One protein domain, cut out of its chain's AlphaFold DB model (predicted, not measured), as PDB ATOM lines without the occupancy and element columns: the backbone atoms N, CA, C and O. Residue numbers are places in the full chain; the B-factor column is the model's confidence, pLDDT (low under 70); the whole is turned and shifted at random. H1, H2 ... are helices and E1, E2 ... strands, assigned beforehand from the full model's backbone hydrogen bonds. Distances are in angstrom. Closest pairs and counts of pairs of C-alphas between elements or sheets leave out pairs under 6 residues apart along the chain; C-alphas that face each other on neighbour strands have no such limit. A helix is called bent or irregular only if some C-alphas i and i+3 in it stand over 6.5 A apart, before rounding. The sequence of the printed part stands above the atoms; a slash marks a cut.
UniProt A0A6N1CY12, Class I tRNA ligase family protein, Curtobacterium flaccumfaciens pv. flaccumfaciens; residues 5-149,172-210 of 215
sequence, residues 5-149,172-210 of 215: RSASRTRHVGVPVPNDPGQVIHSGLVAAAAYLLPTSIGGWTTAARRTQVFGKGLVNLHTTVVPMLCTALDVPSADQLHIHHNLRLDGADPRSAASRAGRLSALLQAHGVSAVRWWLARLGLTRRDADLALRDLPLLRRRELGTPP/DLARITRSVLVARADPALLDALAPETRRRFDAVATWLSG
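AT A GLANCE: This is residues 5 to 149 and 172 to 210 of the 215 residues of the protein "Class I tRNA ligase family protein" of Curtobacterium flaccumfaciens pv. flaccumfaciens (UniProt A0A6N1CY12). Two unequal lobes are joined by a narrow bridge, where strand E3 runs on into E4. The larger lobe holds a loose three-helix bundle, H1, H5 and H7, with H2 crossing H1, the pair E2 and E3 beside H2, and E1 off one end of H1; the smaller holds the pair E4 and E5, the bent helix H3 and H4. The printed part has 184 residues, with seven named helices and five named strands in the order E1 H1 E2 H2 E3 E4 H3 E5 H4 H5 H6 H7; of the 113 residues in named elements helices hold 91 and strands 22, the class mostly helix, and there are two parallel two-strand sheets, E2 = E3 and E4 = E5. The whole is loose, with a radius of gyration of the C-alphas of 20.1 A and spans of 59 by 42 by 29 A.

IN THESE COORDINATES: Find C-alpha 20 at (295.800, 259.640, 250.548), where E1, residues 20 to 25, begins. Next come H1, 27 to 36; E2, 51 to 55; H2, 56 to 73, 25.2 A long and irregular, with C-alphas 57 and 60 8.0 A apart; E3, 80 to 84; and E4, 87 to 89. H3, 101 to 122, was assigned as one helix by its hydrogen bonds but is bent, with C-alphas 110 and 113 9.5 A apart; its arms are H3a, 101 to 110, and H3b, 113 to 122. Then read E5, 130 to 132; H4, 134 to 144, irregular, with C-alphas 135 and 138 7.1 A apart; H5, 173 to 182; H6, 187 to 191; and H7, 195 to 209, 20.7 A long, ending at C-alpha 209, (281.440, 259.115, 251.802).

HOW THE PARTS SIT: In the bundle, H5 and residues 205 to 209 of H7 touch at C-alphas 178 and 209, 5.2 A apart, at a shallow tilt of 20 degrees, opposite ways. H1 is close to H5 but not clearly touching, at C-alphas 34 and 181, 6.1 A. H1 touches H2 at C-alphas 32 and 66, 5.3 A, at a steep tilt of 62 degrees. E2, H2 and E3 form a strand-helix-strand unit, two parallel strands with a helix between, with a right-handed crossover; N 52 and O 80 are 2.9 A apart. The unit E4, H3, E5 has a left-handed crossover; N 88 and O 130 are 2.8 A apart. H3b and H4 are close but not clearly touching, at C-alphas 115 and 141, 7.3 A, as are H6 and H7, at C-alphas 190 and 198, 6.2 A. Every O i to N i+4 pair is within hydrogen-bond range in H3b, H5, H6 and H7; H1 has 4 of 6, H2 10 of 14, H3a 5 of 6 and H4 5 of 7.

THE WHOLE: The farthest C-alphas, of Asn 19 and Thr 147, are 61.3 A apart. Residues 150 to 171 are not printed, and C-alphas 149 and 172 are 41.6 A apart. The links H1 to E2 and E4 to H3 are long. Look for pLDDT under 70 at residues 40 to 41, 94 to 102, 148 to 149, 172 to 185 and 208 to 210.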
ATOM      1  N   ARG A   5     294.166 250.235 246.406       91.88
ATOM      2  CA  ARG A   5     294.982 250.157 245.188       91.88
ATOM      3  C   ARG A   5     295.232 251.556 244.641       91.88
ATOM      4  O   ARG A   5     294.397 252.435 244.818       91.88
ATOM      5  N   SER A   6     296.329 251.727 243.903       93.38
ATOM      6  CA  SER A   6     296.663 253.019 243.298       93.38
ATOM      7  C   SER A   6     295.517 253.558 242.437       93.38
ATOM      8  O   SER A   6     294.955 252.828 241.611       93.38
ATOM      9  N   ALA A   7     295.218 254.845 242.605       89.88
ATOM     10  CA  ALA A   7     294.166 255.545 241.886       89.88
ATOM     11  C   ALA A   7     294.371 255.480 240.363       89.88
ATOM     12  O   ALA A   7     293.412 255.246 239.624       89.88
ATOM     13  N   SER A   8     295.619 255.558 239.886       92.19
ATOM     14  CA  SER A   8     295.949 255.476 238.455       92.19
ATOM     15  C   SER A   8     295.516 254.143 237.832       92.19
ATOM     16  O   SER A   8     294.940 254.117 236.745       92.19
ATOM     17  N   ARG A   9     295.667 253.024 238.560       89.44
ATOM     18  CA  ARG A   9     295.218 251.689 238.113       89.44
ATOM     19  C   ARG A   9     293.703 251.578 237.981       89.44
ATOM     20  O   ARG A   9     293.215 250.698 237.277       89.44
ATOM     21  N   THR A  10     292.969 252.435 238.680       83.19
ATOM     22  CA  THR A  10     291.506 252.515 238.626       83.19
ATOM     23  C   THR A  10     291.007 253.653 237.746       83.19
ATOM     24  O   THR A  10     289.808 253.904 237.736       83.19
ATOM     25  N   ARG A  11     291.899 254.361 237.035       85.50
ATOM     26  CA  ARG A  11     291.570 255.607 236.320       85.50
ATOM     27  C   ARG A  11     290.855 256.618 237.227       85.50
ATOM     28  O   ARG A  11     289.927 257.291 236.802       85.50
ATOM     29  N   HIS A  12     291.265 256.668 238.493       80.69
ATOM     30  CA  HIS A  12     290.681 257.495 239.553       80.69
ATOM     31  C   HIS A  12     289.200 257.204 239.866       80.69
ATOM     32  O   HIS A  12     288.541 257.993 240.536       80.69
ATOM     33  N   VAL A  13     288.673 256.047 239.442       79.38
ATOM     34  CA  VAL A  13     287.291 255.637 239.717       79.38
ATOM     35  C   VAL A  13     287.204 254.864 241.033       79.38
ATOM     36  O   VAL A  13     287.676 253.727 241.142       79.38
ATOM     37  N   GLY A  14     286.535 255.457 242.023       77.94
ATOM     38  CA  GLY A  14     286.180 254.816 243.289       77.94
ATOM     39  C   GLY A  14     286.135 255.794 244.463       77.94
ATOM     40  O   GLY A  14     286.021 257.004 244.276       77.94
ATOM     41  N   VAL A  15     286.195 255.251 245.680       80.06
ATOM     42  CA  VAL A  15     286.274 256.045 246.914       80.06
ATOM     43  C   VAL A  15     287.754 256.225 247.280       80.06
ATOM     44  O   VAL A  15     288.450 255.208 247.359       80.06
ATOM     45  N   PRO A  16     288.266 257.458 247.451       83.25
ATOM     46  CA  PRO A  16     289.656 257.685 247.844       83.25
ATOM     47  C   PRO A  16     289.919 257.206 249.278       83.25
ATOM     48  O   PRO A  16     289.002 257.091 250.090       83.25
ATOM     49  N   VAL A  17     291.177 256.909 249.597       86.31
ATOM     50  CA  VAL A  17     291.600 256.702 250.992       86.31
ATOM     51  C   VAL A  17     291.714 258.082 251.673       86.31
ATOM     52  O   VAL A  17     292.196 259.013 251.024       86.31
ATOM     53  N   PRO A  18     291.278 258.272 252.936       81.56
ATOM     54  CA  PRO A  18     291.299 259.566 253.596       81.56
ATOM     55  C   PRO A  18     292.756 259.957 253.771       81.56
ATOM     56  O   PRO A  18     293.588 259.121 254.133       81.56
ATOM     57  N   ASN A  19     293.065 261.216 253.488       83.12
ATOM     58  CA  ASN A  19     294.426 261.750 253.529       83.12
ATOM     59  C   ASN A  19     295.422 261.092 252.538       83.12
ATOM     60  O   ASN A  19     296.605 261.417 252.577       83.12
ATOM     61  N   ASP A  20     294.975 260.215 251.625       88.38
ATOM     62  CA  ASP A  20     295.800 259.640 250.548       88.38
ATOM     63  C   ASP A  20     295.001 259.519 249.229       88.38
ATOM     64  O   ASP A  20     294.522 258.436 248.862       88.38
ATOM     65  N   PRO A  21     294.871 260.619 248.459       84.31
ATOM     66  CA  PRO A  21     294.166 260.616 247.175       84.31
ATOM     67  C   PRO A  21     294.890 259.806 246.083       84.31
ATOM     68  O   PRO A  21     294.325 259.554 245.016       84.31
ATOM     69  N   GLY A  22     296.133 259.366 246.327       91.12
ATOM     70  CA  GLY A  22     296.874 258.471 245.438       91.12
ATOM     71  C   GLY A  22     296.353 257.032 245.462       91.12
ATOM     72  O   GLY A  22     296.709 256.228 244.589       91.12
ATOM     73  N   GLN A  23     295.487 256.703 246.425       92.19
ATOM     74  CA  GLN A  23     294.897 255.387 246.620       92.19
ATOM     75  C   GLN A  23     293.367 255.436 246.572       92.19
ATOM     76  O   GLN A  23     292.716 256.379 247.010       92.19
ATOM     77  N   VAL A  24     292.782 254.351 246.075       89.38
ATOM     78  CA  VAL A  24     291.341 254.102 246.043       89.38
ATOM     79  C   VAL A  24     291.046 252.851 246.866       89.38
ATOM     80  O   VAL A  24     291.720 251.824 246.718       89.38
ATOM     81  N   ILE A  25     290.023 252.917 247.721       87.38
ATOM     82  CA  ILE A  25     289.551 251.795 248.537       87.38
ATOM     83  C   ILE A  25     289.155 250.631 247.625       87.38
ATOM     84  O   ILE A  25     288.490 250.793 246.595       87.38
ATOM     85  N   HIS A  26     289.542 249.415 248.003       87.38
ATOM     86  CA  HIS A  26     289.132 248.221 247.283       87.38
ATOM     87  C   HIS A  26     287.605 248.045 247.353       87.38
ATOM     88  O   HIS A  26     287.016 248.031 248.433       87.38
ATOM     89  N   SER A  27     286.947 247.836 246.209       83.44
ATOM     90  CA  SER A  27     285.476 247.782 246.129       83.44
ATOM     91  C   SER A  27     284.848 246.670 246.974       83.44
ATOM     92  O   SER A  27     283.718 246.811 247.427       83.44
ATOM     93  N   GLY A  28     285.577 245.581 247.232       85.69
ATOM     94  CA  GLY A  28     285.132 244.538 248.159       85.69
ATOM     95  C   GLY A  28     284.983 245.039 249.601       85.69
ATOM     96  O   GLY A  28     284.055 244.626 250.284       85.69
ATOM     97  N   LEU A  29     285.842 245.956 250.053       86.19
ATOM     98  CA  LEU A  29     285.732 246.542 251.390       86.19
ATOM     99  C   LEU A  29     284.540 247.499 251.475       86.19
ATOM    100  O   LEU A  29     283.753 247.421 252.413       86.19
ATOM    101  N   VAL A  30     284.355 248.321 250.437       83.06
ATOM    102  CA  VAL A  30     283.181 249.194 250.279       83.06
ATOM    103  C   VAL A  30     281.883 248.376 250.312       83.06
ATOM    104  O   VAL A  30     280.961 248.698 251.057       83.06
ATOM    105  N   ALA A  31     281.826 247.273 249.560       82.81
ATOM    106  CA  ALA A  31     280.673 246.378 249.538       82.81
ATOM    107  C   ALA A  31     280.436 245.679 250.888       82.81
ATOM    108  O   ALA A  31     279.289 245.527 251.294       82.81
ATOM    109  N   ALA A  32     281.495 245.263 251.594       87.12
ATOM    110  CA  ALA A  32     281.372 244.658 252.919       87.12
ATOM    111  C   ALA A  32     280.762 245.634 253.931       87.12
ATOM    112  O   ALA A  32     279.844 245.264 254.657       87.12
ATOM    113  N   ALA A  33     281.221 246.885 253.940       84.12
ATOM    114  CA  ALA A  33     280.695 247.902 254.840       84.12
ATOM    115  C   ALA A  33     279.226 248.244 254.551       84.12
ATOM    116  O   ALA A  33     278.441 248.415 255.481       84.12
ATOM    117  N   ALA A  34     278.828 248.230 253.276       77.94
ATOM    118  CA  ALA A  34     277.440 248.419 252.857       77.94
ATOM    119  C   ALA A  34     276.451 247.438 253.511       77.94
ATOM    120  O   ALA A  34     275.317 247.816 253.784       77.94
ATOM    121  N   TYR A  35     276.863 246.185 253.750       76.12
ATOM    122  CA  TYR A  35     276.018 245.185 254.418       76.12
ATOM    123  C   TYR A  35     275.793 245.489 255.899       76.12
ATOM    124  O   TYR A  35     274.775 245.083 256.457       76.12
ATOM    125  N   LEU A  36     276.768 246.134 256.540       83.81
ATOM    126  CA  LEU A  36     276.772 246.340 257.985       83.81
ATOM    127  C   LEU A  36     276.069 247.639 258.383       83.81
ATOM    128  O   LEU A  36     275.562 247.727 259.501       83.81
ATOM    129  N   LEU A  37     276.021 248.624 257.480       79.50
ATOM    130  CA  LEU A  37     275.333 249.889 257.718       79.50
ATOM    131  C   LEU A  37     273.821 249.651 257.921       79.50
ATOM    132  O   LEU A  37     273.179 249.026 257.070       79.50
ATOM    133  N   PRO A  38     273.237 250.110 259.044       73.44
ATOM    134  CA  PRO A  38     271.830 249.880 259.354       73.44
ATOM    135  C   PRO A  38     270.927 250.700 258.437       73.44
ATOM    136  O   PRO A  38     271.212 251.858 258.185       73.44
ATOM    137  N   THR A  39     269.814 250.133 257.977       73.88
ATOM    138  CA  THR A  39     268.859 250.810 257.083       73.88
ATOM    139  C   THR A  39     267.492 250.969 257.733       73.88
ATOM    140  O   THR A  39     267.210 250.328 258.741       73.88
ATOM    141  N   SER A  40     266.598 251.752 257.123       67.31
ATOM    142  CA  SER A  40     265.232 251.967 257.632       67.31
ATOM    143  C   SER A  40     264.376 250.696 257.743       67.31
ATOM    144  O   SER A  40     263.335 250.700 258.393       67.31
ATOM    145  N   ILE A  41     264.799 249.593 257.119       68.94
ATOM    146  CA  ILE A  41     264.145 248.277 257.210       68.94
ATOM    147  C   ILE A  41     264.833 247.332 258.212       68.94
ATOM    148  O   ILE A  41     264.494 246.153 258.278       68.94
ATOM    149  N   GLY A  42     265.805 247.835 258.978       73.75
ATOM    150  CA  GLY A  42     266.593 247.086 259.952       73.75
ATOM    151  C   GLY A  42     268.097 247.150 259.686       73.75
ATOM    152  O   GLY A  42     268.561 247.641 258.651       73.75
ATOM    153  N   GLY A  43     268.878 246.638 260.639       80.00
ATOM    154  CA  GLY A  43     270.335 246.682 260.593       80.00
ATOM    155  C   GLY A  43     270.991 245.372 260.998       80.00
ATOM    156  O   GLY A  43     270.411 244.542 261.696       80.00
ATOM    157  N   TRP A  44     272.239 245.203 260.567       87.69
ATOM    158  CA  TRP A  44     273.046 244.025 260.881       87.69
ATOM    159  C   TRP A  44     273.187 243.790 262.390       87.69
ATOM    160  O   TRP A  44     273.134 242.660 262.871       87.69
ATOM    161  N   THR A  45     273.340 244.865 263.158       87.00
ATOM    162  CA  THR A  45     273.504 244.830 264.615       87.00
ATOM    163  C   THR A  45     272.225 244.416 265.336       87.00
ATOM    164  O   THR A  45     272.299 243.622 266.269       87.00
ATOM    165  N   THR A  46     271.061 244.868 264.868       85.69
ATOM    166  CA  THR A  46     269.753 244.616 265.496       85.69
ATOM    167  C   THR A  46     269.061 243.350 264.994       85.69
ATOM    168  O   THR A  46     268.072 242.911 265.580       85.69
ATOM    169  N   ALA A  47     269.569 242.733 263.925       87.94
ATOM    170  CA  ALA A  47     269.004 241.509 263.377       87.94
ATOM    171  C   ALA A  47     269.053 240.352 264.390       87.94
ATOM    172  O   ALA A  47     270.109 240.014 264.929       87.94
ATOM    173  N   ALA A  48     267.913 239.679 264.571       90.50
ATOM    174  CA  ALA A  48     267.832 238.448 265.361       90.50
ATOM    175  C   ALA A  48     268.634 237.292 264.734       90.50
ATOM    176  O   ALA A  48     269.066 236.385 265.438       90.50
ATOM    177  N   ARG A  49     268.820 237.318 263.406       91.44
ATOM    178  CA  ARG A  49     269.624 236.353 262.647       91.44
ATOM    179  C   ARG A  49     270.252 237.018 261.423       91.44
ATOM    180  O   ARG A  49     269.564 237.693 260.661       91.44
ATOM    181  N   ARG A  50     271.543 236.783 261.209       92.06
ATOM    182  CA  ARG A  50     272.391 237.354 260.154       92.06
ATOM    183  C   ARG A  50     272.704 236.289 259.109       92.06
ATOM    184  O   ARG A  50     273.777 235.683 259.106       92.06
ATOM    185  N   THR A  51     271.735 236.020 258.238       92.62
ATOM    186  CA  THR A  51     271.887 235.052 257.144       92.62
ATOM    187  C   THR A  51     272.367 235.751 255.877       92.62
ATOM    188  O   THR A  51     271.713 236.666 255.383       92.62
ATOM    189  N   GLN A  52     273.477 235.282 255.311       92.12
ATOM    190  CA  GLN A  52     273.993 235.771 254.033       92.12
ATOM    191  C   GLN A  52     273.763 234.735 252.936       92.12
ATOM    192  O   GLN A  52     274.093 233.563 253.109       92.12
ATOM    193  N   VAL A  53     273.236 235.170 251.791       91.75
ATOM    194  CA  VAL A  53     273.084 234.344 250.586       91.75
ATOM    195  C   VAL A  53     273.920 234.963 249.477       91.75
ATOM    196  O   VAL A  53     273.710 236.122 249.130       91.75
ATOM    197  N   PHE A  54     274.869 234.214 248.922       91.12
ATOM    198  CA  PHE A  54     275.782 234.742 247.910       91.12
ATOM    199  C   PHE A  54     276.288 233.663 246.956       91.12
ATOM    200  O   PHE A  54     276.282 232.468 247.253       91.12
ATOM    201  N   GLY A  55     276.747 234.094 245.782       90.31
ATOM    202  CA  GLY A  55     277.348 233.202 244.798       90.31
ATOM    203  C   GLY A  55     278.771 232.814 245.187       90.31
ATOM    204  O   GLY A  55     279.514 233.631 245.725       90.31
ATOM    205  N   LYS A  56     279.208 231.602 244.835       90.88
ATOM    206  CA  LYS A  56     280.546 231.074 245.160       90.88
ATOM    207  C   LYS A  56     281.704 231.968 244.690       90.88
ATOM    208  O   LYS A  56     282.797 231.913 245.242       90.88
ATOM    209  N   GLY A  57     281.469 232.822 243.691       89.19
ATOM    210  CA  GLY A  57     282.430 233.834 243.245       89.19
ATOM    211  C   GLY A  57     282.745 234.921 244.282       89.19
ATOM    212  O   GLY A  57     283.731 235.629 244.116       89.19
ATOM    213  N   LEU A  58     281.943 235.041 245.345       91.31
ATOM    214  CA  LEU A  58     282.089 236.032 246.415       91.31
ATOM    215  C   LEU A  58     282.519 235.414 247.755       91.31
ATOM    216  O   LEU A  58     282.482 236.103 248.768       91.31
ATOM    217  N   VAL A  59     282.953 234.147 247.791       93.12
ATOM    218  CA  VAL A  59     283.333 233.464 249.047       93.12
ATOM    219  C   VAL A  59     284.309 234.297 249.873       93.12
ATOM    220  O   VAL A  59     283.988 234.627 251.007       93.12
ATOM    221  N   ASN A  60     285.412 234.767 249.285       90.81
ATOM    222  CA  ASN A  60     286.404 235.569 250.014       90.81
ATOM    223  C   ASN A  60     285.836 236.875 250.602       90.81
ATOM    224  O   ASN A  60     286.307 237.338 251.639       90.81
ATOM    225  N   LEU A  61     284.832 237.487 249.964       91.62
ATOM    226  CA  LEU A  61     284.173 238.676 250.510       91.62
ATOM    227  C   LEU A  61     283.442 238.314 251.810       91.62
ATOM    228  O   LEU A  61     283.659 238.948 252.840       91.62
ATOM    229  N   HIS A  62     282.633 237.257 251.778       93.81
ATOM    230  CA  HIS A  62     281.741 236.891 252.878       93.81
ATOM    231  C   HIS A  62     282.403 236.057 253.985       93.81
ATOM    232  O   HIS A  62     281.931 236.090 255.117       93.81
ATOM    233  N   THR A  63     283.487 235.333 253.693       94.56
ATOM    234  CA  THR A  63     284.202 234.489 254.671       94.56
ATOM    235  C   THR A  63     285.479 235.127 255.210       94.56
ATOM    236  O   THR A  63     286.115 234.553 256.087       94.56
ATOM    237  N   THR A  64     285.892 236.286 254.690       92.19
ATOM    238  CA  THR A  64     287.121 236.958 255.142       92.19
ATOM    239  C   THR A  64     286.901 238.442 255.384       92.19
ATOM    240  O   THR A  64     287.089 238.901 256.505       92.19
ATOM    241  N   VAL A  65     286.468 239.199 254.372       91.75
ATOM    242  CA  VAL A  65     286.357 240.666 254.496       91.75
ATOM    243  C   VAL A  65     285.232 241.069 255.444       91.75
ATOM    244  O   VAL A  65     285.453 241.898 256.320       91.75
ATOM    245  N   VAL A  66     284.044 240.473 255.300       93.19
ATOM    246  CA  VAL A  66     282.898 240.772 256.172       93.19
ATOM    247  C   VAL A  66     283.195 240.414 257.637       93.19
ATOM    248  O   VAL A  66     283.041 241.301 258.472       93.19
ATOM    249  N   PRO A  67     283.681 239.200 257.985       94.25
ATOM    250  CA  PRO A  67     284.049 238.880 259.366       94.25
ATOM    251  C   PRO A  67     285.134 239.798 259.933       94.25
ATOM    252  O   PRO A  67     285.009 240.253 261.062       94.25
ATOM    253  N   MET A  68     286.160 240.133 259.140       92.38
ATOM    254  CA  MET A  68     287.205 241.076 259.556       92.38
ATOM    255  C   MET A  68     286.615 242.447 259.904       92.38
ATOM    256  O   MET A  68     286.979 243.032 260.922       92.38
ATOM    257  N   LEU A  69     285.691 242.952 259.082       91.12
ATOM    258  CA  LEU A  69     285.029 244.225 259.344       91.12
ATOM    259  C   LEU A  69     284.084 244.144 260.551       91.12
ATOM    260  O   LEU A  69     284.018 245.097 261.318       91.12
ATOM    261  N   CYS A  70     283.415 243.007 260.767       93.69
ATOM    262  CA  CYS A  70     282.611 242.780 261.971       93.69
ATOM    263  C   CYS A  70     283.473 242.868 263.238       93.69
ATOM    264  O   CYS A  70     283.104 243.568 264.174       93.69
ATOM    265  N   THR A  71     284.651 242.236 263.233       94.06
ATOM    266  CA  THR A  71     285.622 242.343 264.332       94.06
ATOM    267  C   THR A  71     286.094 243.782 264.530       94.06
ATOM    268  O   THR A  71     286.138 244.257 265.658       94.06
ATOM    269  N   ALA A  72     286.419 244.497 263.448       90.75
ATOM    270  CA  ALA A  72     286.894 245.880 263.528       90.75
ATOM    271  C   ALA A  72     285.827 246.850 264.062       90.75
ATOM    272  O   ALA A  72     286.157 247.805 264.760       90.75
ATOM    273  N   LEU A  73     284.555 246.605 263.741       89.88
ATOM    274  CA  LEU A  73     283.418 247.399 264.202       89.88
ATOM    275  C   LEU A  73     282.862 246.931 265.552       89.88
ATOM    276  O   LEU A  73     282.009 247.616 266.107       89.88
ATOM    277  N   ASP A  74     283.349 245.810 266.090       91.62
ATOM    278  CA  ASP A  74     282.832 245.169 267.304       91.62
ATOM    279  C   ASP A  74     281.328 244.878 267.211       91.62
ATOM    280  O   ASP A  74     280.507 245.289 268.032       91.62
ATOM    281  N   VAL A  75     280.958 244.194 266.127       91.75
ATOM    282  CA  VAL A  75     279.595 243.731 265.862       91.75
ATOM    283  C   VAL A  75     279.576 242.223 265.611       91.75
ATOM    284  O   VAL A  75     280.582 241.651 265.180       91.75
ATOM    285  N   PRO A  76     278.435 241.542 265.832       93.12
ATOM    286  CA  PRO A  76     278.358 240.105 265.612       93.12
ATOM    287  C   PRO A  76     278.621 239.730 264.149       93.12
ATOM    288  O   PRO A  76     278.203 240.428 263.225       93.12
ATOM    289  N   SER A  77     279.277 238.591 263.936       94.31
ATOM    290  CA  SER A  77     279.434 237.999 262.603       94.31
ATOM    291  C   SER A  77     278.132 237.354 262.112       94.31
ATOM    292  O   SER A  77     277.123 237.318 262.812       94.31
ATOM    293  N   ALA A  78     278.142 236.855 260.876       94.81
ATOM    294  CA  ALA A  78     276.996 236.152 260.314       94.81
ATOM    295  C   ALA A  78     276.738 234.816 261.021       94.81
ATOM    296  O   ALA A  78     277.670 234.047 261.243       94.81
ATOM    297  N   ASP A  79     275.468 234.509 261.277       95.75
ATOM    298  CA  ASP A  79     275.059 233.234 261.870       95.75
ATOM    299  C   ASP A  79     275.087 232.106 260.835       95.75
ATOM    300  O   ASP A  79     275.342 230.947 261.159       95.75
ATOM    301  N   GLN A  80     274.779 232.432 259.572       96.12
ATOM    302  CA  GLN A  80     274.676 231.449 258.497       96.12
ATOM    303  C   GLN A  80     275.071 232.003 257.137       96.12
ATOM    304  O   GLN A  80     274.696 233.114 256.762       96.12
ATOM    305  N   LEU A  81     275.761 231.163 256.367       95.44
ATOM    306  CA  LEU A  81     276.181 231.443 255.001       95.44
ATOM    307  C   LEU A  81     275.562 230.402 254.058       95.44
ATOM    308  O   LEU A  81     275.827 229.206 254.180       95.44
ATOM    309  N   HIS A  82     274.762 230.854 253.096       95.88
ATOM    310  CA  HIS A  82     274.252 230.036 252.000       95.88
ATOM    311  C   HIS A  82     274.977 230.399 250.712       95.88
ATOM    312  O   HIS A  82     274.820 231.492 250.167       95.88
ATOM    313  N   ILE A  83     275.760 229.447 250.216       95.19
ATOM    314  CA  ILE A  83     276.571 229.624 249.020       95.19
ATOM    315  C   ILE A  83     275.858 228.945 247.862       95.19
ATOM    316  O   ILE A  83     275.588 227.745 247.912       95.19
ATOM    317  N   HIS A  84     275.566 229.703 246.811       92.38
ATOM    318  CA  HIS A  84     275.061 229.139 245.569       92.38
ATOM    319  C   HIS A  84     276.143 229.113 244.490       92.38
ATOM    320  O   HIS A  84     277.066 229.922 244.433       92.38
ATOM    321  N   HIS A  85     276.014 228.157 243.596       92.44
ATOM    322  CA  HIS A  85     276.821 227.981 242.414       92.44
ATOM    323  C   HIS A  85     276.469 228.988 241.318       92.44
ATOM    324  O   HIS A  85     275.503 229.751 241.415       92.44
ATOM    325  N   ASN A  86     277.282 229.012 240.267       88.19
ATOM    326  CA  ASN A  86     277.109 229.976 239.193       88.19
ATOM    327  C   ASN A  86     275.957 229.582 238.260       88.19
ATOM    328  O   ASN A  86     275.830 228.421 237.869       88.19
ATOM    329  N   LEU A  87     275.179 230.583 237.849       85.81
ATOM    330  CA  LEU A  87     274.225 230.488 236.751       85.81
ATOM    331  C   LEU A  87     274.868 231.027 235.472       85.81
ATOM    332  O   LEU A  87     275.371 232.152 235.461       85.81
ATOM    333  N   ARG A  88     274.806 230.246 234.399       84.50
ATOM    334  CA  ARG A  88     275.083 230.682 233.029       84.50
ATOM    335  C   ARG A  88     273.771 230.846 232.266       84.50
ATOM    336  O   ARG A  88     272.791 230.163 232.560       84.50
ATOM    337  N   LEU A  89     273.757 231.795 231.336       82.31
ATOM    338  CA  LEU A  89     272.665 232.000 230.386       82.31
ATOM    339  C   LEU A  89     273.240 231.767 228.991       82.31
ATOM    340  O   LEU A  89     274.148 232.500 228.593       82.31
ATOM    341  N   ASP A  90     272.751 230.746 228.290       83.94
ATOM    342  CA  ASP A  90     273.301 230.282 227.006       83.94
ATOM    343  C   ASP A  90     274.832 230.095 227.032       83.94
ATOM    344  O   ASP A  90     275.557 230.550 226.147       83.94
ATOM    345  N   GLY A  91     275.353 229.485 228.098       83.12
ATOM    346  CA  GLY A  91     276.784 229.229 228.267       83.12
ATOM    347  C   GLY A  91     277.645 230.471 228.533       83.12
ATOM    348  O   GLY A  91     278.849 230.326 228.749       83.12
ATOM    349  N   ALA A  92     277.063 231.675 228.568       79.50
ATOM    350  CA  ALA A  92     277.809 232.909 228.786       79.50
ATOM    351  C   ALA A  92     278.485 232.936 230.165       79.50
ATOM    352  O   ALA A  92     277.910 232.482 231.160       79.50
ATOM    353  N   ASP A  93     279.692 233.515 230.228       75.81
ATOM    354  CA  ASP A  93     280.426 233.674 231.485       75.81
ATOM    355  C   ASP A  93     279.564 234.460 232.497       75.81
ATOM    356  O   ASP A  93     279.154 235.595 232.200       75.81
ATOM    357  N   PRO A  94     279.320 233.901 233.701       67.25
ATOM    358  CA  PRO A  94     278.590 234.568 234.768       67.25
ATOM    359  C   PRO A  94     279.193 235.904 235.190       67.25
ATOM    360  O   PRO A  94     278.499 236.666 235.850       67.25
ATOM    361  N   ARG A  95     280.465 236.188 234.875       67.81
ATOM    362  CA  ARG A  95     281.194 237.412 235.240       67.81
ATOM    363  C   ARG A  95     281.020 238.543 234.231       67.81
ATOM    364  O   ARG A  95     281.145 239.699 234.629       67.81
ATOM    365  N   SER A  96     280.639 238.252 232.990       67.19
ATOM    366  CA  SER A  96     280.406 239.280 231.968       67.19
ATOM    367  C   SER A  96     279.152 240.108 232.286       67.19
ATOM    368  O   SER A  96     278.074 239.556 232.475       67.19
ATOM    369  N   ALA A  97     279.275 241.437 232.390       53.09
ATOM    370  CA  ALA A  97     278.151 242.324 232.722       53.09
ATOM    371  C   ALA A  97     277.162 242.501 231.560       53.09
ATOM    372  O   ALA A  97     275.949 242.432 231.773       53.09
ATOM    373  N   ALA A  98     277.680 242.616 230.333       53.94
ATOM    374  CA  ALA A  98     276.890 242.713 229.105       53.94
ATOM    375  C   ALA A  98     275.979 241.488 228.886       53.94
ATOM    376  O   ALA A  98     274.920 241.585 228.272       53.94
ATOM    377  N   SER A  99     276.343 240.329 229.445       57.19
ATOM    378  CA  SER A  99     275.591 239.083 229.280       57.19
ATOM    379  C   SER A  99     274.316 238.994 230.143       57.19
ATOM    380  O   SER A  99     273.511 238.086 229.919       57.19
ATOM    381  N   ARG A 100     274.110 239.905 231.118       58.06
ATOM    382  CA  ARG A 100     273.124 239.735 232.211       58.06
ATOM    383  C   ARG A 100     271.927 240.690 232.172       58.06
ATOM    384  O   ARG A 100     270.792 240.225 232.267       58.06
ATOM    385  N   ALA A 101     272.155 242.002 232.049       51.50
ATOM    386  CA  ALA A 101     271.116 243.013 232.300       51.50
ATOM    387  C   ALA A 101     269.971 242.979 231.271       51.50
ATOM    388  O   ALA A 101     268.801 242.983 231.648       51.50
ATOM    389  N   GLY A 102     270.293 242.843 229.980       60.34
ATOM    390  CA  GLY A 102     269.278 242.742 228.926       60.34
ATOM    391  C   GLY A 102     268.504 241.420 228.946       60.34
ATOM    392  O   GLY A 102     267.332 241.381 228.580       60.34
ATOM    393  N   ARG A 103     269.124 240.331 229.420       70.81
ATOM    394  CA  ARG A 103     268.531 238.987 229.352       70.81
ATOM    395  C   ARG A 103     267.518 238.732 230.463       70.81
ATOM    396  O   ARG A 103     266.445 238.219 230.175       70.81
ATOM    397  N   LEU A 104     267.798 239.112 231.714       71.44
ATOM    398  CA  LEU A 104     266.865 238.841 232.819       71.44
ATOM    399  C   LEU A 104     265.566 239.654 232.709       71.44
ATOM    400  O   LEU A 104     264.485 239.094 232.881       71.44
ATOM    401  N   SER A 105     265.654 240.945 232.388       72.88
ATOM    402  CA  SER A 105     264.466 241.787 232.195       72.88
ATOM    403  C   SER A 105     263.605 241.282 231.038       72.88
ATOM    404  O   SER A 105     262.391 241.158 231.193       72.88
ATOM    405  N   ALA A 106     264.226 240.885 229.922       74.69
ATOM    406  CA  ALA A 106     263.519 240.268 228.801       74.69
ATOM    407  C   ALA A 106     262.828 238.954 229.205       74.69
ATOM    408  O   ALA A 106     261.677 238.725 228.839       74.69
ATOM    409  N   LEU A 107     263.479 238.116 230.019       76.19
ATOM    410  CA  LEU A 107     262.880 236.884 230.541       76.19
ATOM    411  C   LEU A 107     261.673 237.143 231.439       76.19
ATOM    412  O   LEU A 107     260.647 236.472 231.305       76.19
ATOM    413  N   LEU A 108     261.776 238.121 232.337       80.44
ATOM    414  CA  LEU A 108     260.676 238.514 233.213       80.44
ATOM    415  C   LEU A 108     259.497 239.071 232.411       80.44
ATOM    416  O   LEU A 108     258.358 238.714 232.699       80.44
ATOM    417  N   GLN A 109     259.753 239.881 231.383       79.06
ATOM    418  CA  GLN A 109     258.708 240.408 230.503       79.06
ATOM    419  C   GLN A 109     258.050 239.307 229.658       79.06
ATOM    420  O   GLN A 109     256.826 239.257 229.558       79.06
ATOM    421  N   ALA A 110     258.839 238.396 229.082       81.06
ATOM    422  CA  ALA A 110     258.339 237.346 228.195       81.06
ATOM    423  C   ALA A 110     257.609 236.214 228.938       81.06
ATOM    424  O   ALA A 110     256.705 235.578 228.390       81.06
ATOM    425  N   HIS A 111     258.014 235.921 230.177       80.12
ATOM    426  CA  HIS A 111     257.568 234.723 230.889       80.12
ATOM    427  C   HIS A 111     256.964 234.992 232.274       80.12
ATOM    428  O   HIS A 111     256.295 234.115 232.830       80.12
ATOM    429  N   GLY A 112     257.116 236.193 232.821       79.69
ATOM    430  CA  GLY A 112     256.640 236.537 234.155       79.69
ATOM    431  C   GLY A 112     257.508 235.961 235.277       79.69
ATOM    432  O   GLY A 112     258.238 234.979 235.120       79.69
ATOM    433  N   VAL A 113     257.391 236.575 236.455       81.69
ATOM    434  CA  VAL A 113     258.204 236.276 237.647       81.69
ATOM    435  C   VAL A 113     258.099 234.810 238.077       81.69
ATOM    436  O   VAL A 113     259.112 234.189 238.394       81.69
ATOM    437  N   SER A 114     256.893 234.234 238.072       84.69
ATOM    438  CA  SER A 114     256.664 232.865 238.557       84.69
ATOM    439  C   SER A 114     257.399 231.817 237.723       84.69
ATOM    440  O   SER A 114     258.010 230.911 238.285       84.69
ATOM    441  N   ALA A 115     257.399 231.971 236.395       86.00
ATOM    442  CA  ALA A 115     258.105 231.055 235.505       86.00
ATOM    443  C   ALA A 115     259.619 231.129 235.720       86.00
ATOM    444  O   ALA A 115     260.271 230.103 235.883       86.00
ATOM    445  N   VAL A 116     260.164 232.347 235.810       83.75
ATOM    446  CA  VAL A 116     261.596 232.559 236.056       83.75
ATOM    447  C   VAL A 116     262.012 231.983 237.413       83.75
ATOM    448  O   VAL A 116     263.009 231.270 237.487       83.75
ATOM    449  N   ARG A 117     261.234 232.204 238.480       86.31
ATOM    450  CA  ARG A 117     261.502 231.616 239.807       86.31
ATOM    451  C   ARG A 117     261.494 230.092 239.774       86.31
ATOM    452  O   ARG A 117     262.405 229.477 240.324       86.31
ATOM    453  N   TRP A 118     260.492 229.497 239.126       89.06
ATOM    454  CA  TRP A 118     260.400 228.047 238.963       89.06
ATOM    455  C   TRP A 118     261.627 227.488 238.233       89.06
ATOM    456  O   TRP A 118     262.266 226.544 238.704       89.06
ATOM    457  N   TRP A 119     262.026 228.124 237.129       88.94
ATOM    458  CA  TRP A 119     263.204 227.703 236.385       88.94
ATOM    459  C   TRP A 119     264.496 227.867 237.170       88.94
ATOM    460  O   TRP A 119     265.322 226.973 237.115       88.94
ATOM    461  N   LEU A 120     264.683 228.935 237.943       86.12
ATOM    462  CA  LEU A 120     265.875 229.076 238.784       86.12
ATOM    463  C   LEU A 120     265.926 228.013 239.891       86.12
ATOM    464  O   LEU A 120     266.987 227.441 240.143       86.12
ATOM    465  N   ALA A 121     264.786 227.699 240.511       87.94
ATOM    466  CA  ALA A 121     264.704 226.690 241.565       87.94
ATOM    467  C   ALA A 121     265.079 225.282 241.063       87.94
ATOM    468  O   ALA A 121     265.786 224.548 241.757       87.94
ATOM    469  N   ARG A 122     264.681 224.916 239.834       88.75
ATOM    470  CA  ARG A 122     264.950 223.581 239.260       88.75
ATOM    471  C   ARG A 122     266.426 223.325 238.940       88.75
ATOM    472  O   ARG A 122     266.835 222.175 238.800       88.75
ATOM    473  N   LEU A 123     267.236 224.377 238.807       88.31
ATOM    474  CA  LEU A 123     268.639 224.250 238.399       88.31
ATOM    475  C   LEU A 123     269.522 223.629 239.487       88.31
ATOM    476  O   LEU A 123     270.604 223.125 239.180       88.31
ATOM    477  N   GLY A 124     269.062 223.624 240.743       88.00
ATOM    478  CA  GLY A 124     269.830 223.068 241.852       88.00
ATOM    479  C   GLY A 124     271.115 223.853 242.107       88.00
ATOM    480  O   GLY A 124     272.153 223.255 242.390       88.00
ATOM    481  N   LEU A 125     271.044 225.188 242.017       88.81
ATOM    482  CA  LEU A 125     272.185 226.089 242.227       88.81
ATOM    483  C   LEU A 125     272.801 225.969 243.631       88.81
ATOM    484  O   LEU A 125     273.873 226.498 243.869       88.81
ATOM    485  N   THR A 126     272.193 225.251 244.569       88.81
ATOM    486  CA  THR A 126     272.823 224.920 245.857       88.81
ATOM    487  C   THR A 126     273.864 223.800 245.758       88.81
ATOM    488  O   THR A 126     274.585 223.569 246.720       88.81
ATOM    489  N   ARG A 127     273.942 223.084 244.627       91.00
ATOM    490  CA  ARG A 127     274.779 221.880 244.466       91.00
ATOM    491  C   ARG A 127     275.739 221.930 243.283       91.00
ATOM    492  O   ARG A 127     276.733 221.213 243.284       91.00
ATOM    493  N   ARG A 128     275.408 222.685 242.233       91.94
ATOM    494  CA  ARG A 128     276.204 222.716 241.001       91.94
ATOM    495  C   ARG A 128     276.008 223.990 240.209       91.94
ATOM    496  O   ARG A 128     274.951 224.616 240.275       91.94
ATOM    497  N   ASP A 129     277.021 224.318 239.412       91.69
ATOM    498  CA  ASP A 129     276.868 225.328 238.369       91.69
ATOM    499  C   ASP A 129     275.845 224.817 237.358       91.69
ATOM    500  O   ASP A 129     275.803 223.623 237.048       91.69
ATOM    501  N   ALA A 130     275.017 225.721 236.858       90.44
ATOM    502  CA  ALA A 130     273.955 225.369 235.937       90.44
ATOM    503  C   ALA A 130     273.886 226.366 234.789       90.44
ATOM    504  O   ALA A 130     274.258 227.530 234.931       90.44
ATOM    505  N   ASP A 131     273.410 225.884 233.648       87.94
ATOM    506  CA  ASP A 131     273.167 226.698 232.470       87.94
ATOM    507  C   ASP A 131     271.673 226.707 232.163       87.94
ATOM    508  O   ASP A 131     271.020 225.660 232.169       87.94
ATOM    509  N   LEU A 132     271.135 227.899 231.929       86.12
ATOM    510  CA  LEU A 132     269.778 228.089 231.452       86.12
ATOM    511  C   LEU A 132     269.848 228.448 229.969       86.12
ATOM    512  O   LEU A 132     270.130 229.591 229.608       86.12
ATOM    513  N   ALA A 133     269.584 227.455 229.122       87.06
ATOM    514  CA  ALA A 133     269.488 227.649 227.685       87.06
ATOM    515  C   ALA A 133     268.167 228.354 227.348       87.06
ATOM    516  O   ALA A 133     267.080 227.798 227.528       87.06
ATOM    517  N   LEU A 134     268.249 229.587 226.854       83.12
ATOM    518  CA  LEU A 134     267.077 230.433 226.625       83.12
ATOM    519  C   LEU A 134     266.179 229.870 225.518       83.12
ATOM    520  O   LEU A 134     264.954 229.982 225.591       83.12
ATOM    521  N   ARG A 135     266.782 229.177 224.543       82.69
ATOM    522  CA  ARG A 135     266.071 228.455 223.475       82.69
ATOM    523  C   ARG A 135     265.089 227.395 223.990       82.69
ATOM    524  O   ARG A 135     264.098 227.120 223.320       82.69
ATOM    525  N   ASP A 136     265.322 226.833 225.179       84.56
ATOM    526  CA  ASP A 136     264.502 225.745 225.729       84.56
ATOM    527  C   ASP A 136     263.298 226.273 226.528       84.56
ATOM    528  O   ASP A 136     262.352 225.534 226.812       84.56
ATOM    529  N   LEU A 137     263.285 227.565 226.876       85.81
ATOM    530  CA  LEU A 137     262.267 228.163 227.745       85.81
ATOM    531  C   LEU A 137     260.832 228.080 227.207       85.81
ATOM    532  O   LEU A 137     259.935 227.793 228.006       85.81
ATOM    533  N   PRO A 138     260.556 228.263 225.898       83.44
ATOM    534  CA  PRO A 138     259.207 228.078 225.371       83.44
ATOM    535  C   PRO A 138     258.695 226.645 225.563       83.44
ATOM    536  O   PRO A 138     257.529 226.445 225.911       83.44
ATOM    537  N   LEU A 139     259.568 225.648 225.374       85.12
ATOM    538  CA  LEU A 139     259.232 224.239 225.567       85.12
ATOM    539  C   LEU A 139     259.004 223.929 227.050       85.12
ATOM    540  O   LEU A 139     257.993 223.316 227.397       85.12
ATOM    541  N   LEU A 140     259.904 224.391 227.922       85.69
ATOM    542  CA  LEU A 140     259.782 224.238 229.373       85.69
ATOM    543  C   LEU A 140     258.494 224.868 229.895       85.69
ATOM    544  O   LEU A 140     257.782 224.249 230.680       85.69
ATOM    545  N   ARG A 141     258.145 226.067 229.411       83.50
ATOM    546  CA  ARG A 141     256.891 226.725 229.778       83.50
ATOM    547  C   ARG A 141     255.688 225.864 229.419       83.50
ATOM    548  O   ARG A 141     254.859 225.611 230.282       83.50
ATOM    549  N   ARG A 142     255.596 225.406 228.166       84.81
ATOM    550  CA  ARG A 142     254.460 224.592 227.704       84.81
ATOM    551  C   ARG A 142     254.315 223.306 228.516       84.81
ATOM    552  O   ARG A 142     253.197 222.949 228.862       84.81
ATOM    553  N   ARG A 143     255.433 222.635 228.812       86.69
ATOM    554  CA  ARG A 143     255.446 221.360 229.542       86.69
ATOM    555  C   ARG A 143     255.101 221.503 231.020       86.69
ATOM    556  O   ARG A 143     254.416 220.645 231.554       86.69
ATOM    557  N   GLU A 144     255.602 222.547 231.673       86.88
ATOM    558  CA  GLU A 144     255.597 222.621 233.141       86.88
ATOM    559  C   GLU A 144     254.608 223.659 233.689       86.88
ATOM    560  O   GLU A 144     254.173 223.548 234.829       86.88
ATOM    561  N   LEU A 145     254.252 224.673 232.895       84.94
ATOM    562  CA  LEU A 145     253.480 225.841 233.342       84.94
ATOM    563  C   LEU A 145     252.239 226.120 232.475       84.94
ATOM    564  O   LEU A 145     251.470 227.029 232.784       84.94
ATOM    565  N   GLY A 146     252.048 225.369 231.387       81.06
ATOM    566  CA  GLY A 146     250.940 225.542 230.453       81.06
ATOM    567  C   GLY A 146     251.023 226.814 229.599       81.06
ATOM    568  O   GLY A 146     252.060 227.480 229.483       81.06
ATOM    569  N   THR A 147     249.913 227.145 228.938       70.94
ATOM    570  CA  THR A 147     249.808 228.342 228.094       70.94
ATOM    571  C   THR A 147     249.750 229.589 228.980       70.94
ATOM    572  O   THR A 147     248.948 229.623 229.913       70.94
ATOM    573  N   PRO A 148     250.563 230.633 228.716       62.28
ATOM    574  CA  PRO A 148     250.426 231.887 229.444       62.28
ATOM    575  C   PRO A 148     248.989 232.419 229.315       62.28
ATOM    576  O   PRO A 148     248.456 232.415 228.201       62.28
ATOM    577  N   PRO A 149     248.373 232.948 230.388       58.94
ATOM    578  CA  PRO A 149     247.239 233.844 230.201       58.94
ATOM    579  C   PRO A 149     247.681 234.977 229.262       58.94
ATOM    580  O   PRO A 149     248.829 235.426 229.342       58.94
ATOM    581  N   ASP A 172     278.633 258.726 237.112       58.97
ATOM    582  CA  ASP A 172     279.601 258.739 238.211       58.97
ATOM    583  C   ASP A 172     279.227 257.648 239.230       58.97
ATOM    584  O   ASP A 172     278.559 257.881 240.244       58.97
ATOM    585  N   LEU A 173     279.637 256.416 238.923       55.84
ATOM    586  CA  LEU A 173     279.418 255.233 239.747       55.84
ATOM    587  C   LEU A 173     279.998 255.418 241.146       55.84
ATOM    588  O   LEU A 173     279.449 254.865 242.097       55.84
ATOM    589  N   ALA A 174     281.067 256.205 241.296       52.66
ATOM    590  CA  ALA A 174     281.634 256.514 242.596       52.66
ATOM    591  C   ALA A 174     280.681 257.413 243.394       52.66
ATOM    592  O   ALA A 174     280.354 257.077 244.528       52.66
ATOM    593  N   ARG A 175     280.139 258.483 242.800       55.84
ATOM    594  CA  ARG A 175     279.123 259.339 243.436       55.84
ATOM    595  C   ARG A 175     277.827 258.599 243.715       55.84
ATOM    596  O   ARG A 175     277.253 258.818 244.775       55.84
ATOM    597  N   ILE A 176     277.367 257.715 242.834       55.22
ATOM    598  CA  ILE A 176     276.159 256.910 243.074       55.22
ATOM    599  C   ILE A 176     276.401 255.898 244.186       55.22
ATOM    600  O   ILE A 176     275.576 255.789 245.085       55.22
ATOM    601  N   THR A 177     277.544 255.213 244.181       57.12
ATOM    602  CA  THR A 177     277.917 254.295 245.263       57.12
ATOM    603  C   THR A 177     278.015 255.051 246.589       57.12
ATOM    604  O   THR A 177     277.384 254.637 247.553       57.12
ATOM    605  N   ARG A 178     278.685 256.214 246.628       58.62
ATOM    606  CA  ARG A 178     278.723 257.113 247.798       58.62
ATOM    607  C   ARG A 178     277.316 257.510 248.252       58.62
ATOM    608  O   ARG A 178     276.973 257.324 249.411       58.62
ATOM    609  N   SER A 179     276.480 257.985 247.330       52.31
ATOM    610  CA  SER A 179     275.123 258.455 247.633       52.31
ATOM    611  C   SER A 179     274.234 257.329 248.161       52.31
ATOM    612  O   SER A 179     273.481 257.541 249.099       52.31
ATOM    613  N   VAL A 180     274.339 256.115 247.611       54.12
ATOM    614  CA  VAL A 180     273.561 254.948 248.059       54.12
ATOM    615  C   VAL A 180     274.051 254.416 249.406       54.12
ATOM    616  O   VAL A 180     273.235 253.933 250.185       54.12
ATOM    617  N   LEU A 181     275.352 254.492 249.694       55.81
ATOM    618  CA  LEU A 181     275.911 254.048 250.975       55.81
ATOM    619  C   LEU A 181     275.612 255.036 252.107       55.81
ATOM    620  O   LEU A 181     275.228 254.614 253.193       55.81
ATOM    621  N   VAL A 182     275.733 256.338 251.840       53.34
ATOM    622  CA  VAL A 182     275.519 257.405 252.831       53.34
ATOM    623  C   VAL A 182     274.033 257.654 253.083       53.34
ATOM    624  O   VAL A 182     273.628 257.805 254.229       53.34
ATOM    625  N   ALA A 183     273.183 257.616 252.048       51.34
ATOM    626  CA  ALA A 183     271.742 257.854 252.196       51.34
ATOM    627  C   ALA A 183     270.973 256.691 252.848       51.34
ATOM    628  O   ALA A 183     269.746 256.732 252.923       51.34
ATOM    629  N   ARG A 184     271.664 255.623 253.265       53.62
ATOM    630  CA  ARG A 184     271.030 254.412 253.790       53.62
ATOM    631  C   ARG A 184     271.208 254.180 255.275       53.62
ATOM    632  O   ARG A 184     270.522 253.294 255.766       53.62
ATOM    633  N   ALA A 185     272.054 254.936 255.970       64.69
ATOM    634  CA  ALA A 185     272.230 254.761 257.402       64.69
ATOM    635  C   ALA A 185     271.057 255.383 258.183       64.69
ATOM    636  O   ALA A 185     270.865 256.594 258.121       64.69
ATOM    637  N   ASP A 186     270.268 254.576 258.896       74.81
ATOM    638  CA  ASP A 186     269.202 255.083 259.774       74.81
ATOM    639  C   ASP A 186     269.819 255.694 261.052       74.81
ATOM    640  O   ASP A 186     270.428 254.950 261.835       74.81
ATOM    641  N   PRO A 187     269.683 257.017 261.292       76.62
ATOM    642  CA  PRO A 187     270.290 257.676 262.445       76.62
ATOM    643  C   PRO A 187     269.817 257.100 263.780       76.62
ATOM    644  O   PRO A 187     270.631 256.926 264.679       76.62
ATOM    645  N   ALA A 188     268.541 256.720 263.892       80.56
ATOM    646  CA  ALA A 188     267.989 256.188 265.134       80.56
ATOM    647  C   ALA A 188     268.580 254.811 265.468       80.56
ATOM    648  O   ALA A 188     268.863 254.511 266.630       80.56
ATOM    649  N   LEU A 189     268.814 253.972 264.453       80.69
ATOM    650  CA  LEU A 189     269.474 252.678 264.646       80.69
ATOM    651  C   LEU A 189     270.954 252.830 264.984       80.69
ATOM    652  O   LEU A 189     271.487 252.020 265.741       80.69
ATOM    653  N   LEU A 190     271.618 253.843 264.430       81.31
ATOM    654  CA  LEU A 190     272.996 254.154 264.783       81.31
ATOM    655  C   LEU A 190     273.104 254.735 266.203       81.31
ATOM    656  O   LEU A 190     274.046 254.402 266.918       81.31
ATOM    657  N   ASP A 191     272.171 255.589 266.627       84.69
ATOM    658  CA  ASP A 191     272.139 256.189 267.972       84.69
ATOM    659  C   ASP A 191     271.872 255.139 269.064       84.69
ATOM    660  O   ASP A 191     272.299 255.300 270.205       84.69
ATOM    661  N   ALA A 192     271.212 254.032 268.709       84.44
ATOM    662  CA  ALA A 192     270.980 252.901 269.604       84.44
ATOM    663  C   ALA A 192     272.220 252.009 269.826       84.44
ATOM    664  O   ALA A 192     272.178 251.094 270.654       84.44
ATOM    665  N   LEU A 193     273.314 252.221 269.083       85.88
ATOM    666  CA  LEU A 193     274.555 251.461 269.251       85.88
ATOM    667  C   LEU A 193     275.332 251.926 270.486       85.88
ATOM    668  O   LEU A 193     275.243 253.077 270.911       85.88
ATOM    669  N   ALA A 194     276.174 251.042 271.028       87.94
ATOM    670  CA  ALA A 194     277.138 251.442 272.047       87.94
ATOM    671  C   ALA A 194     278.019 252.597 271.515       87.94
ATOM    672  O   ALA A 194     278.417 252.546 270.347       87.94
ATOM    673  N   PRO A 195     278.379 253.604 272.340       89.50
ATOM    674  CA  PRO A 195     279.073 254.806 271.865       89.50
ATOM    675  C   PRO A 195     280.349 254.514 271.072       89.50
ATOM    676  O   PRO A 195     280.631 255.155 270.065       89.50
ATOM    677  N   GLU A 196     281.110 253.509 271.499       88.31
ATOM    678  CA  GLU A 196     282.338 253.105 270.822       88.31
ATOM    679  C   GLU A 196     282.072 252.442 269.460       88.31
ATOM    680  O   GLU A 196     282.715 252.780 268.469       88.31
ATOM    681  N   THR A 197     281.080 251.555 269.377       86.44
ATOM    682  CA  THR A 197     280.625 250.961 268.112       86.44
ATOM    683  C   THR A 197     280.112 252.041 267.163       86.44
ATOM    684  O   THR A 197     280.470 252.040 265.985       86.44
ATOM    685  N   ARG A 198     279.337 253.010 267.670       86.94
ATOM    686  CA  ARG A 198     278.857 254.149 266.881       86.94
ATOM    687  C   ARG A 198     280.014 254.952 266.290       86.94
ATOM    688  O   ARG A 198     280.034 255.150 265.079       86.94
ATOM    689  N   ARG A 199     281.016 255.317 267.099       87.81
ATOM    690  CA  ARG A 199     282.218 256.027 266.623       87.81
ATOM    691  C   ARG A 199     282.915 255.295 265.477       87.81
ATOM    692  O   ARG A 199     283.338 255.921 264.509       87.81
ATOM    693  N   ARG A 200     283.015 253.965 265.558       87.62
ATOM    694  CA  ARG A 200     283.618 253.140 264.497       87.62
ATOM    695  C   ARG A 200     282.774 253.132 263.222       87.62
ATOM    696  O   ARG A 200     283.333 253.216 262.131       87.62
ATOM    697  N   PHE A 201     281.447 253.069 263.343       85.00
ATOM    698  CA  PHE A 201     280.546 253.203 262.195       85.00
ATOM    699  C   PHE A 201     280.628 254.582 261.548       85.00
ATOM    700  O   PHE A 201     280.680 254.647 260.324       85.00
ATOM    701  N   ASP A 202     280.691 255.655 262.337       83.12
ATOM    702  CA  ASP A 202     280.846 257.016 261.816       83.12
ATOM    703  C   ASP A 202     282.175 257.166 261.066       83.12
ATOM    704  O   ASP A 202     282.192 257.691 259.957       83.12
ATOM    705  N   ALA A 203     283.273 256.622 261.600       81.75
ATOM    706  CA  ALA A 203     284.563 256.611 260.908       81.75
ATOM    707  C   ALA A 203     284.494 255.864 259.562       81.75
ATOM    708  O   ALA A 203     284.995 256.348 258.548       81.75
ATOM    709  N   VAL A 204     283.825 254.707 259.515       79.56
ATOM    710  CA  VAL A 204     283.624 253.966 258.260       79.56
ATOM    711  C   VAL A 204     282.700 254.719 257.304       79.56
ATOM    712  O   VAL A 204     282.991 254.780 256.113       79.56
ATOM    713  N   ALA A 205     281.609 255.314 257.785       75.88
ATOM    714  CA  ALA A 205     280.693 256.091 256.958       75.88
ATOM    715  C   ALA A 205     281.402 257.297 256.329       75.88
ATOM    716  O   ALA A 205     281.286 257.498 255.122       75.88
ATOM    717  N   THR A 206     282.201 258.017 257.116       74.19
ATOM    718  CA  THR A 206     283.057 259.125 256.672       74.19
ATOM    719  C   THR A 206     284.105 258.673 255.656       74.19
ATOM    720  O   THR A 206     284.331 259.336 254.640       74.19
ATOM    721  N   TRP A 207     284.709 257.502 255.869       74.88
ATOM    722  CA  TRP A 207     285.646 256.927 254.909       74.88
ATOM    723  C   TRP A 207     284.965 256.616 253.568       74.88
ATOM    724  O   TRP A 207     285.504 256.905 252.501       74.88
ATOM    725  N   LEU A 208     283.756 256.051 253.611       69.19
ATOM    726  CA  LEU A 208     283.002 255.650 252.423       69.19
ATOM    727  C   LEU A 208     282.374 256.827 251.675       69.19
ATOM    728  O   LEU A 208     282.258 256.762 250.450       69.19
ATOM    729  N   SER A 209     281.955 257.874 252.385       64.88
ATOM    730  CA  SER A 209     281.440 259.115 251.802       64.88
ATOM    731  C   SER A 209     282.550 259.941 251.153       64.88
ATOM    732  O   SER A 209     282.269 260.708 250.233       64.88
ATOM    733  N   GLY A 210     283.800 259.765 251.597       60.03
ATOM    734  CA  GLY A 210     284.933 260.585 251.176       60.03
ATOM    735  C   GLY A 210     284.834 262.028 251.676       60.03
ATOM    736  O   GLY A 210     285.341 262.921 251.007       60.03
TER     737      GLY A 210